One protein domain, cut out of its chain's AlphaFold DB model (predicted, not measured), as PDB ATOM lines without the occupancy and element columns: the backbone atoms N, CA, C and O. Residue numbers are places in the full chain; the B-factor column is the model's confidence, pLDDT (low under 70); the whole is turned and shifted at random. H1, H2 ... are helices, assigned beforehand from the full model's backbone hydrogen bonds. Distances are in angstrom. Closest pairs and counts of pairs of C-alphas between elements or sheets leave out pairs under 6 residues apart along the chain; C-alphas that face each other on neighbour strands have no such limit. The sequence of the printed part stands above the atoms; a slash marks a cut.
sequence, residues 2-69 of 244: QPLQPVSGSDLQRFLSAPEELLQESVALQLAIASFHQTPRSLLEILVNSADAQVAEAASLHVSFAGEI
ATOM      1  N   GLN A   2     -36.387 -25.709 -28.208       45.06
ATOM      2  CA  GLN A   2     -35.181 -26.499 -27.940       45.06
ATOM      3  C   GLN A   2     -34.907 -27.391 -29.160       45.06
ATOM      4  O   GLN A   2     -35.866 -27.879 -29.762       45.06
ATOM      5  N   PRO A   3     -33.640 -27.564 -29.569       51.78
ATOM      6  CA  PRO A   3     -33.310 -28.471 -30.658       51.78
ATOM      7  C   PRO A   3     -33.749 -29.889 -30.284       51.78
ATOM      8  O   PRO A   3     -33.503 -30.339 -29.163       51.78
ATOM      9  N   LEU A   4     -34.416 -30.569 -31.218       64.44
ATOM     10  CA  LEU A   4     -34.769 -31.976 -31.060       64.44
ATOM     11  C   LEU A   4     -33.488 -32.795 -30.869       64.44
ATOM     12  O   LEU A   4     -32.457 -32.506 -31.486       64.44
ATOM     13  N   GLN A   5     -33.545 -33.807 -30.004       73.12
ATOM     14  CA  GLN A   5     -32.433 -34.740 -29.860       73.12
ATOM     15  C   GLN A   5     -32.202 -35.480 -31.188       73.12
ATOM     16  O   GLN A   5     -33.171 -35.859 -31.846       73.12
ATOM     17  N   PRO A   6     -30.943 -35.694 -31.605       70.75
ATOM     18  CA  PRO A   6     -30.656 -36.507 -32.776       70.75
ATOM     19  C   PRO A   6     -31.049 -37.963 -32.492       70.75
ATOM     20  O   PRO A   6     -30.567 -38.551 -31.528       70.75
ATOM     21  N   VAL A   7     -31.917 -38.524 -33.333       77.88
ATOM     22  CA  VAL A   7     -32.380 -39.918 -33.255       77.88
ATOM     23  C   VAL A   7     -31.799 -40.698 -34.428       77.88
ATOM     24  O   VAL A   7     -31.781 -40.218 -35.563       77.88
ATOM     25  N   SER A   8     -31.314 -41.903 -34.151       78.75
ATOM     26  CA  SER A   8     -30.746 -42.830 -35.127       78.75
ATOM     27  C   SER A   8     -31.605 -44.089 -35.278       78.75
ATOM     28  O   SER A   8     -32.423 -44.424 -34.421       78.75
ATOM     29  N   GLY A   9     -31.399 -44.846 -36.361       71.19
ATOM     30  CA  GLY A   9     -32.123 -46.105 -36.589       71.19
ATOM     31  C   GLY A   9     -31.911 -47.157 -35.488       71.19
ATOM     32  O   GLY A   9     -32.805 -47.962 -35.234       71.19
ATOM     33  N   SER A  10     -30.768 -47.134 -34.792       75.25
ATOM     34  CA  SER A  10     -30.507 -47.990 -33.626       75.25
ATOM     35  C   SER A  10     -31.357 -47.620 -32.414       75.25
ATOM     36  O   SER A  10     -31.770 -48.510 -31.671       75.25
ATOM     37  N   ASP A  11     -31.675 -46.335 -32.240       76.88
ATOM     38  CA  ASP A  11     -32.532 -45.884 -31.139       76.88
ATOM     39  C   ASP A  11     -33.963 -46.393 -31.337       76.88
ATOM     40  O   ASP A  11     -34.609 -46.814 -30.384       76.88
ATOM     41  N   LEU A  12     -34.429 -46.470 -32.591       79.44
ATOM     42  CA  LEU A  12     -35.730 -47.060 -32.918       79.44
ATOM     43  C   LEU A  12     -35.788 -48.565 -32.641       79.44
ATOM     44  O   LEU A  12     -36.815 -49.059 -32.177       79.44
ATOM     45  N   GLN A  13     -34.701 -49.300 -32.908       79.38
ATOM     46  CA  GLN A  13     -34.662 -50.750 -32.681       79.38
ATOM     47  C   GLN A  13     -34.894 -51.122 -31.218       79.38
ATOM     48  O   GLN A  13     -35.535 -52.138 -30.953       79.38
ATOM     49  N   ARG A  14     -34.440 -50.285 -30.277       83.50
ATOM     50  CA  ARG A  14     -34.675 -50.482 -28.842       83.50
ATOM     51  C   ARG A  14     -36.166 -50.526 -28.499       83.50
ATOM     52  O   ARG A  14     -36.587 -51.358 -27.704       83.50
ATOM     53  N   PHE A  15     -36.958 -49.654 -29.117       82.81
ATOM     54  CA  PHE A  15     -38.388 -49.542 -28.829       82.81
ATOM     55  C   PHE A  15     -39.239 -50.516 -29.649       82.81
ATOM     56  O   PHE A  15     -40.368 -50.800 -29.271       82.81
ATOM     57  N   LEU A  16     -38.708 -51.101 -30.727       80.25
ATOM     58  CA  LEU A  16     -39.428 -52.121 -31.500       80.25
ATOM     59  C   LEU A  16     -39.751 -53.383 -30.684       80.25
ATOM     60  O   LEU A  16     -40.766 -54.024 -30.946       80.25
ATOM     61  N   SER A  17     -38.913 -53.745 -29.709       78.81
ATOM     62  CA  SER A  17     -39.161 -54.891 -28.824       78.81
ATOM     63  C   SER A  17     -40.133 -54.596 -27.679       78.81
ATOM     64  O   SER A  17     -40.791 -55.518 -27.204       78.81
ATOM     65  N   ALA A  18     -40.217 -53.343 -27.231       82.31
ATOM     66  CA  ALA A  18     -41.034 -52.919 -26.095       82.31
ATOM     67  C   ALA A  18     -41.577 -51.500 -26.345       82.31
ATOM     68  O   ALA A  18     -41.046 -50.515 -25.828       82.31
ATOM     69  N   PRO A  19     -42.616 -51.366 -27.182       81.38
ATOM     70  CA  PRO A  19     -42.997 -50.068 -27.724       81.38
ATOM     71  C   PRO A  19     -43.739 -49.197 -26.689       81.38
ATOM     72  O   PRO A  19     -43.739 -47.977 -26.809       81.38
ATOM     73  N   GLU A  20     -44.281 -49.785 -25.614       82.81
ATOM     74  CA  GLU A  20     -44.899 -49.049 -24.497       82.81
ATOM     75  C   GLU A  20     -43.891 -48.274 -23.628       82.81
ATOM     76  O   GLU A  20     -44.252 -47.256 -23.035       82.81
ATOM     77  N   GLU A  21     -42.618 -48.695 -23.580       85.00
ATOM     78  CA  GLU A  21     -41.563 -47.986 -22.828       85.00
ATOM     79  C   GLU A  21     -41.351 -46.560 -23.355       85.00
ATOM     80  O   GLU A  21     -40.982 -45.655 -22.609       85.00
ATOM     81  N   LEU A  22     -41.679 -46.342 -24.630       84.31
ATOM     82  CA  LEU A  22     -41.612 -45.058 -25.312       84.31
ATOM     83  C   LEU A  22     -42.457 -43.969 -24.627       84.31
ATOM     84  O   LEU A  22     -42.068 -42.804 -24.634       84.31
ATOM     85  N   LEU A  23     -43.588 -44.330 -24.007       84.56
ATOM     86  CA  LEU A  23     -44.450 -43.378 -23.292       84.56
ATOM     87  C   LEU A  23     -43.843 -42.908 -21.965       84.56
ATOM     88  O   LEU A  23     -44.246 -41.864 -21.452       84.56
ATOM     89  N   GLN A  24     -42.889 -43.660 -21.405       86.31
ATOM     90  CA  GLN A  24     -42.197 -43.296 -20.164       86.31
ATOM     91  C   GLN A  24     -40.957 -42.429 -20.401       86.31
ATOM     92  O   GLN A  24     -40.411 -41.860 -19.455       86.31
ATOM     93  N   GLU A  25     -40.516 -42.316 -21.651       88.44
ATOM     94  CA  GLU A  25     -39.373 -41.497 -22.027       88.44
ATOM     95  C   GLU A  25     -39.700 -40.000 -22.023       88.44
ATOM     96  O   GLU A  25     -40.855 -39.573 -21.986       88.44
ATOM     97  N   SER A  26     -38.656 -39.172 -22.089       88.88
ATOM     98  CA  SER A  26     -38.828 -37.718 -22.131       88.88
ATOM     99  C   SER A  26     -39.635 -37.254 -23.353       88.88
ATOM    100  O   SER A  26     -39.472 -37.779 -24.456       88.88
ATOM    101  N   VAL A  27     -40.431 -36.192 -23.184       87.81
ATOM    102  CA  VAL A  27     -41.206 -35.570 -24.278       87.81
ATOM    103  C   VAL A  27     -40.308 -35.184 -25.461       87.81
ATOM    104  O   VAL A  27     -40.695 -35.347 -26.613       87.81
ATOM    105  N   ALA A  28     -39.074 -34.740 -25.199       86.06
ATOM    106  CA  ALA A  28     -38.112 -34.395 -26.244       86.06
ATOM    107  C   ALA A  28     -37.723 -35.601 -27.120       86.06
ATOM    108  O   ALA A  28     -37.620 -35.455 -28.338       86.06
ATOM    109  N   LEU A  29     -37.540 -36.781 -26.517       86.88
ATOM    110  CA  LEU A  29     -37.242 -38.011 -27.249       86.88
ATOM    111  C   LEU A  29     -38.478 -38.519 -27.999       86.88
ATOM    112  O   LEU A  29     -38.367 -38.891 -29.164       86.88
ATOM    113  N   GLN A  30     -39.656 -38.470 -27.368       88.69
ATOM    114  CA  GLN A  30     -40.926 -38.828 -28.009       88.69
ATOM    115  C   GLN A  30     -41.187 -37.968 -29.256       88.69
ATOM    116  O   GLN A  30     -41.515 -38.507 -30.309       88.69
ATOM    117  N   LEU A  31     -40.971 -36.650 -29.167       86.88
ATOM    118  CA  LEU A  31     -41.073 -35.727 -30.302       86.88
ATOM    119  C   LEU A  31     -40.022 -36.010 -31.375       86.88
ATOM    120  O   LEU A  31     -40.339 -35.999 -32.562       86.88
ATOM    121  N   ALA A  32     -38.776 -36.272 -30.977       86.75
ATOM    122  CA  ALA A  32     -37.711 -36.561 -31.929       86.75
ATOM    123  C   ALA A  32     -38.004 -37.844 -32.721       86.75
ATOM    124  O   ALA A  32     -37.863 -37.852 -33.943       86.75
ATOM    125  N   ILE A  33     -38.507 -38.885 -32.050       87.38
ATOM    126  CA  ILE A  33     -38.970 -40.121 -32.683       87.38
ATOM    127  C   ILE A  33     -40.178 -39.821 -33.575       87.38
ATOM    128  O   ILE A  33     -40.102 -40.086 -34.766       87.38
ATOM    129  N   ALA A  34     -41.232 -39.170 -33.071       86.69
ATOM    130  CA  ALA A  34     -42.405 -38.792 -33.870       86.69
ATOM    131  C   ALA A  34     -42.056 -38.005 -35.148       86.69
ATOM    132  O   ALA A  34     -42.749 -38.130 -36.146       86.69
ATOM    133  N   SER A  35     -40.990 -37.199 -35.126       83.69
ATOM    134  CA  SER A  35     -40.540 -36.385 -36.264       83.69
ATOM    135  C   SER A  35     -39.598 -37.101 -37.243       83.69
ATOM    136  O   SER A  35     -39.271 -36.557 -38.299       83.69
ATOM    137  N   PHE A  36     -39.114 -38.295 -36.902       86.44
ATOM    138  CA  PHE A  36     -38.104 -38.986 -37.690       86.44
ATOM    139  C   PHE A  36     -38.739 -39.796 -38.827       86.44
ATOM    140  O   PHE A  36     -39.455 -40.764 -38.583       86.44
ATOM    141  N   HIS A  37     -38.392 -39.458 -40.075       80.94
ATOM    142  CA  HIS A  37     -39.045 -39.931 -41.311       80.94
ATOM    143  C   HIS A  37     -39.163 -41.459 -41.485       80.94
ATOM    144  O   HIS A  37     -39.955 -41.941 -42.283       80.94
ATOM    145  N   GLN A  38     -38.336 -42.232 -40.779       84.69
ATOM    146  CA  GLN A  38     -38.236 -43.691 -40.898       84.69
ATOM    147  C   GLN A  38     -38.942 -44.382 -39.729       84.69
ATOM    148  O   GLN A  38     -38.788 -45.588 -39.544       84.69
ATOM    149  N   THR A  39     -39.692 -43.634 -38.917       87.06
ATOM    150  CA  THR A  39     -40.416 -44.240 -37.814       87.06
ATOM    151  C   THR A  39     -41.470 -45.224 -38.313       87.06
ATOM    152  O   THR A  39     -42.276 -44.905 -39.197       87.06
ATOM    153  N   PRO A  40     -41.463 -46.446 -37.757       86.62
ATOM    154  CA  PRO A  40     -42.432 -47.465 -38.097       86.62
ATOM    155  C   PRO A  40     -43.793 -47.127 -37.488       86.62
ATOM    156  O   PRO A  40     -43.895 -46.597 -36.379       86.62
ATOM    157  N   ARG A  41     -44.854 -47.508 -38.203       86.25
ATOM    158  CA  ARG A  41     -46.248 -47.257 -37.814       86.25
ATOM    159  C   ARG A  41     -46.599 -47.778 -36.416       86.25
ATOM    160  O   ARG A  41     -47.335 -47.111 -35.703       86.25
ATOM    161  N   SER A  42     -46.020 -48.906 -36.005       87.50
ATOM    162  CA  SER A  42     -46.236 -49.500 -34.678       87.50
ATOM    163  C   SER A  42     -45.835 -48.579 -33.520       87.50
ATOM    164  O   SER A  42     -46.509 -48.561 -32.498       87.50
ATOM    165  N   LEU A  43     -44.762 -47.795 -33.672       87.62
ATOM    166  CA  LEU A  43     -44.349 -46.821 -32.654       87.62
ATOM    167  C   LEU A  43     -45.227 -45.566 -32.696       87.62
ATOM    168  O   LEU A  43     -45.572 -45.013 -31.655       87.62
ATOM    169  N   LEU A  44     -45.635 -45.144 -33.895       88.25
ATOM    170  CA  LEU A  44     -46.515 -43.989 -34.082       88.25
ATOM    171  C   LEU A  44     -47.912 -44.225 -33.486       88.25
ATOM    172  O   LEU A  44     -48.451 -43.324 -32.856       88.25
ATOM    173  N   GLU A  45     -48.462 -45.438 -33.599       88.31
ATOM    174  CA  GLU A  45     -49.749 -45.827 -32.990       88.31
ATOM    175  C   GLU A  45     -49.781 -45.620 -31.468       88.31
ATOM    176  O   GLU A  45     -50.815 -45.262 -30.902       88.31
ATOM    177  N   ILE A  46     -48.636 -45.790 -30.806       89.56
ATOM    178  CA  ILE A  46     -48.505 -45.542 -29.371       89.56
ATOM    179  C   ILE A  46     -48.392 -44.046 -29.092       89.56
ATOM    180  O   ILE A  46     -49.089 -43.531 -28.220       89.56
ATOM    181  N   LEU A  47     -47.559 -43.335 -29.856       89.12
ATOM    182  CA  LEU A  47     -47.337 -41.899 -29.673       89.12
ATOM    183  C   LEU A  47     -48.597 -41.065 -29.919       89.12
ATOM    184  O   LEU A  47     -48.794 -40.076 -29.221       89.12
ATOM    185  N   VAL A  48     -49.483 -41.481 -30.831       90.19
ATOM    186  CA  VAL A  48     -50.791 -40.835 -31.064       90.19
ATOM    187  C   VAL A  48     -51.670 -40.835 -29.809       90.19
ATOM    188  O   VAL A  48     -52.471 -39.924 -29.622       90.19
ATOM    189  N   ASN A  49     -51.495 -41.816 -28.923       88.25
ATOM    190  CA  ASN A  49     -52.205 -41.904 -27.647       88.25
ATOM    191  C   ASN A  49     -51.405 -41.307 -26.471       88.25
ATOM    192  O   ASN A  49     -51.747 -41.552 -25.312       88.25
ATOM    193  N   SER A  50     -50.336 -40.547 -26.739       88.94
ATOM    194  CA  SER A  50     -49.549 -39.883 -25.695       88.94
ATOM    195  C   SER A  50     -50.381 -38.838 -24.945       88.94
ATOM    196  O   SER A  50     -51.259 -38.182 -25.506       88.94
ATOM    197  N   ALA A  51     -50.085 -38.663 -23.655       86.69
ATOM    198  CA  ALA A  51     -50.712 -37.636 -22.825       86.69
ATOM    199  C   ALA A  51     -50.295 -36.209 -23.232       86.69
ATOM    200  O   ALA A  51     -50.984 -35.245 -22.896       86.69
ATOM    201  N   ASP A  52     -49.168 -36.069 -23.938       87.88
ATOM    202  CA  ASP A  52     -48.702 -34.791 -24.459       87.88
ATOM    203  C   ASP A  52     -49.320 -34.513 -25.837       87.88
ATOM    204  O   ASP A  52     -49.130 -35.267 -26.795       87.88
ATOM    205  N   ALA A  53     -50.041 -33.395 -25.940       86.44
ATOM    206  CA  ALA A  53     -50.738 -33.013 -27.164       86.44
ATOM    207  C   ALA A  53     -49.786 -32.787 -28.353       86.44
ATOM    208  O   ALA A  53     -50.157 -33.080 -29.487       86.44
ATOM    209  N   GLN A  54     -48.561 -32.301 -28.117       83.81
ATOM    210  CA  GLN A  54     -47.595 -32.056 -29.193       83.81
ATOM    211  C   GLN A  54     -47.055 -33.368 -29.759       83.81
ATOM    212  O   GLN A  54     -46.891 -33.489 -30.970       83.81
ATOM    213  N   VAL A  55     -46.798 -34.352 -28.893       87.69
ATOM    214  CA  VAL A  55     -46.342 -35.688 -29.302       87.69
ATOM    215  C   VAL A  55     -47.429 -36.417 -30.079       87.69
ATOM    216  O   VAL A  55     -47.161 -36.926 -31.170       87.69
ATOM    217  N   ALA A  56     -48.650 -36.436 -29.539       86.50
ATOM    218  CA  ALA A  56     -49.792 -37.089 -30.168       86.50
ATOM    219  C   ALA A  56     -50.053 -36.542 -31.573       86.50
ATOM    220  O   ALA A  56     -50.281 -37.298 -32.517       86.50
ATOM    221  N   GLU A  57     -49.948 -35.225 -31.726       83.06
ATOM    222  CA  GLU A  57     -50.143 -34.572 -33.010       83.06
ATOM    223  C   GLU A  57     -48.963 -34.765 -33.972       83.06
ATOM    224  O   GLU A  57     -49.171 -35.025 -35.154       83.06
ATOM    225  N   ALA A  58     -47.715 -34.708 -33.498       85.44
ATOM    226  CA  ALA A  58     -46.554 -34.997 -34.343       85.44
ATOM    227  C   ALA A  58     -46.622 -36.420 -34.923       85.44
ATOM    228  O   ALA A  58     -46.343 -36.625 -36.105       85.44
ATOM    229  N   ALA A  59     -47.045 -37.389 -34.111       85.94
ATOM    230  CA  ALA A  59     -47.217 -38.766 -34.547       85.94
ATOM    231  C   ALA A  59     -48.407 -38.940 -35.503       85.94
ATOM    232  O   ALA A  59     -48.299 -39.696 -36.469       85.94
ATOM    233  N   SER A  60     -49.517 -38.222 -35.280       83.69
ATOM    234  CA  SER A  60     -50.700 -38.306 -36.146       83.69
ATOM    235  C   SER A  60     -50.462 -37.709 -37.534       83.69
ATOM    236  O   SER A  60     -51.023 -38.202 -38.510       83.69
ATOM    237  N   LEU A  61     -49.594 -36.698 -37.636       79.31
ATOM    238  CA  LEU A  61     -49.203 -36.052 -38.892       79.31
ATOM    239  C   LEU A  61     -48.087 -36.790 -39.648       79.31
ATOM    240  O   LEU A  61     -47.747 -36.408 -40.769       79.31
ATOM    241  N   HIS A  62     -47.491 -37.827 -39.059       82.06
ATOM    242  CA  HIS A  62     -46.369 -38.526 -39.669       82.06
ATOM    243  C   HIS A  62     -46.808 -39.325 -40.909       82.06
ATOM    244  O   HIS A  62     -47.797 -40.058 -40.870       82.06
ATOM    245  N   VAL A  63     -46.026 -39.251 -41.994       78.62
ATOM    246  CA  VAL A  63     -46.350 -39.867 -43.301       78.62
ATOM    247  C   VAL A  63     -46.625 -41.371 -43.177       78.62
ATOM    248  O   VAL A  63     -47.598 -41.876 -43.732       78.62
ATOM    249  N   SER A  64     -45.833 -42.093 -42.377       79.69
ATOM    250  CA  SER A  64     -46.033 -43.533 -42.128       79.69
ATOM    251  C   SER A  64     -47.335 -43.880 -41.382       79.69
ATOM    252  O   SER A  64     -47.768 -45.034 -41.425       79.69
ATOM    253  N   PHE A  65     -47.940 -42.924 -40.666       77.00
ATOM    254  CA  PHE A  65     -49.164 -43.124 -39.882       77.00
ATOM    255  C   PHE A  65     -50.408 -42.628 -40.625       77.00
ATOM    256  O   PHE A  65     -51.323 -43.419 -40.865       77.00
ATOM    257  N   ALA A  66     -50.415 -41.358 -41.042       69.12
ATOM    258  CA  ALA A  66     -51.501 -40.751 -41.815       69.12
ATOM    259  C   ALA A  66     -51.652 -41.373 -43.215       69.12
ATOM    260  O   ALA A  66     -52.729 -41.321 -43.807       69.12
ATOM    261  N   GLY A  67     -50.583 -41.995 -43.720       67.75
ATOM    262  CA  GLY A  67     -50.449 -42.374 -45.119       67.75
ATOM    263  C   GLY A  67     -49.980 -41.194 -45.967       67.75
ATOM    264  O   GLY A  67     -50.042 -40.032 -45.559       67.75
ATOM    265  N   GLU A  68     -49.502 -41.492 -47.173       65.69
ATOM    266  CA  GLU A  68     -49.290 -40.451 -48.173       65.69
ATOM    267  C   GLU A  68     -50.659 -39.926 -48.602       65.69
ATOM    268  O   GLU A  68     -51.458 -40.644 -49.206       65.69
ATOM    269  N   ILE A  69     -50.953 -38.672 -48.262       65.81
ATOM    270  CA  ILE A  69     -52.138 -38.006 -48.786       65.81
ATOM    271  C   ILE A  69     -51.882 -37.757 -50.276       65.81
ATOM    272  O   ILE A  69     -51.170 -36.824 -50.650       65.81
TER     273      ILE A  69
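This is residues 2 to 69 of the 244 residues of an uncharacterized protein of Nostoc sp. 'Peltigera malacea cyanobiont' DB3992 (UniProt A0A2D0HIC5). Four short helices, H2, H3, H4 and H5, stand roughly side by side in a compact cluster, with H1 set crosswise at one side and small H6 at one end of H4. The printed part, all helix, has 68 residues with six named helices, H1 to H6 in order. The C-alphas' radius of gyration is 10.7 A; they span 28 by 23 by 22 A.

H3, residues 27 to 34, touches H5, residues 53 to 60, the closest C-alphas, Ala 34 and Ala 59, 4.9 A apart. The hub H4, residues 41 to 47, forms a hairpin with H5, a shallow tilt of 13 degrees, opposite ways; C-alphas 44 and 59 are closest, 5.3 A. H4 touches H2, residues 19 to 24, closest at C-alphas 19 and 43, 6.1 A. H4 touches H6, residues 63 to 66, closest at C-alphas 41 and 65, 5.5 A. H1, residues 9 to 16, only just touches H4, with 3 pairs of C-alphas within 8 A, closest 16 and 43, 7.3 A. Every O i to N i+4 pair is within hydrogen-bond range in H3 and H5, 3 of 4 in H1, 2 of 3 in H4 and 0 of 2 in H2, where 3 of 3 O i to N i+3 pairs are; H6 is too short.

H1 begins at C-alpha 9 (-32.123, -46.105, -36.589) and is 10.7 A long; H6 ends at C-alpha 66 (-51.501, -40.751, -41.815).

The farthest C-alphas, Gln 24 and Ile 69, are 30.8 A apart. The printed part has no cut and no long link. Residues 2 to 4 and 66 to 69 have pLDDT under 70.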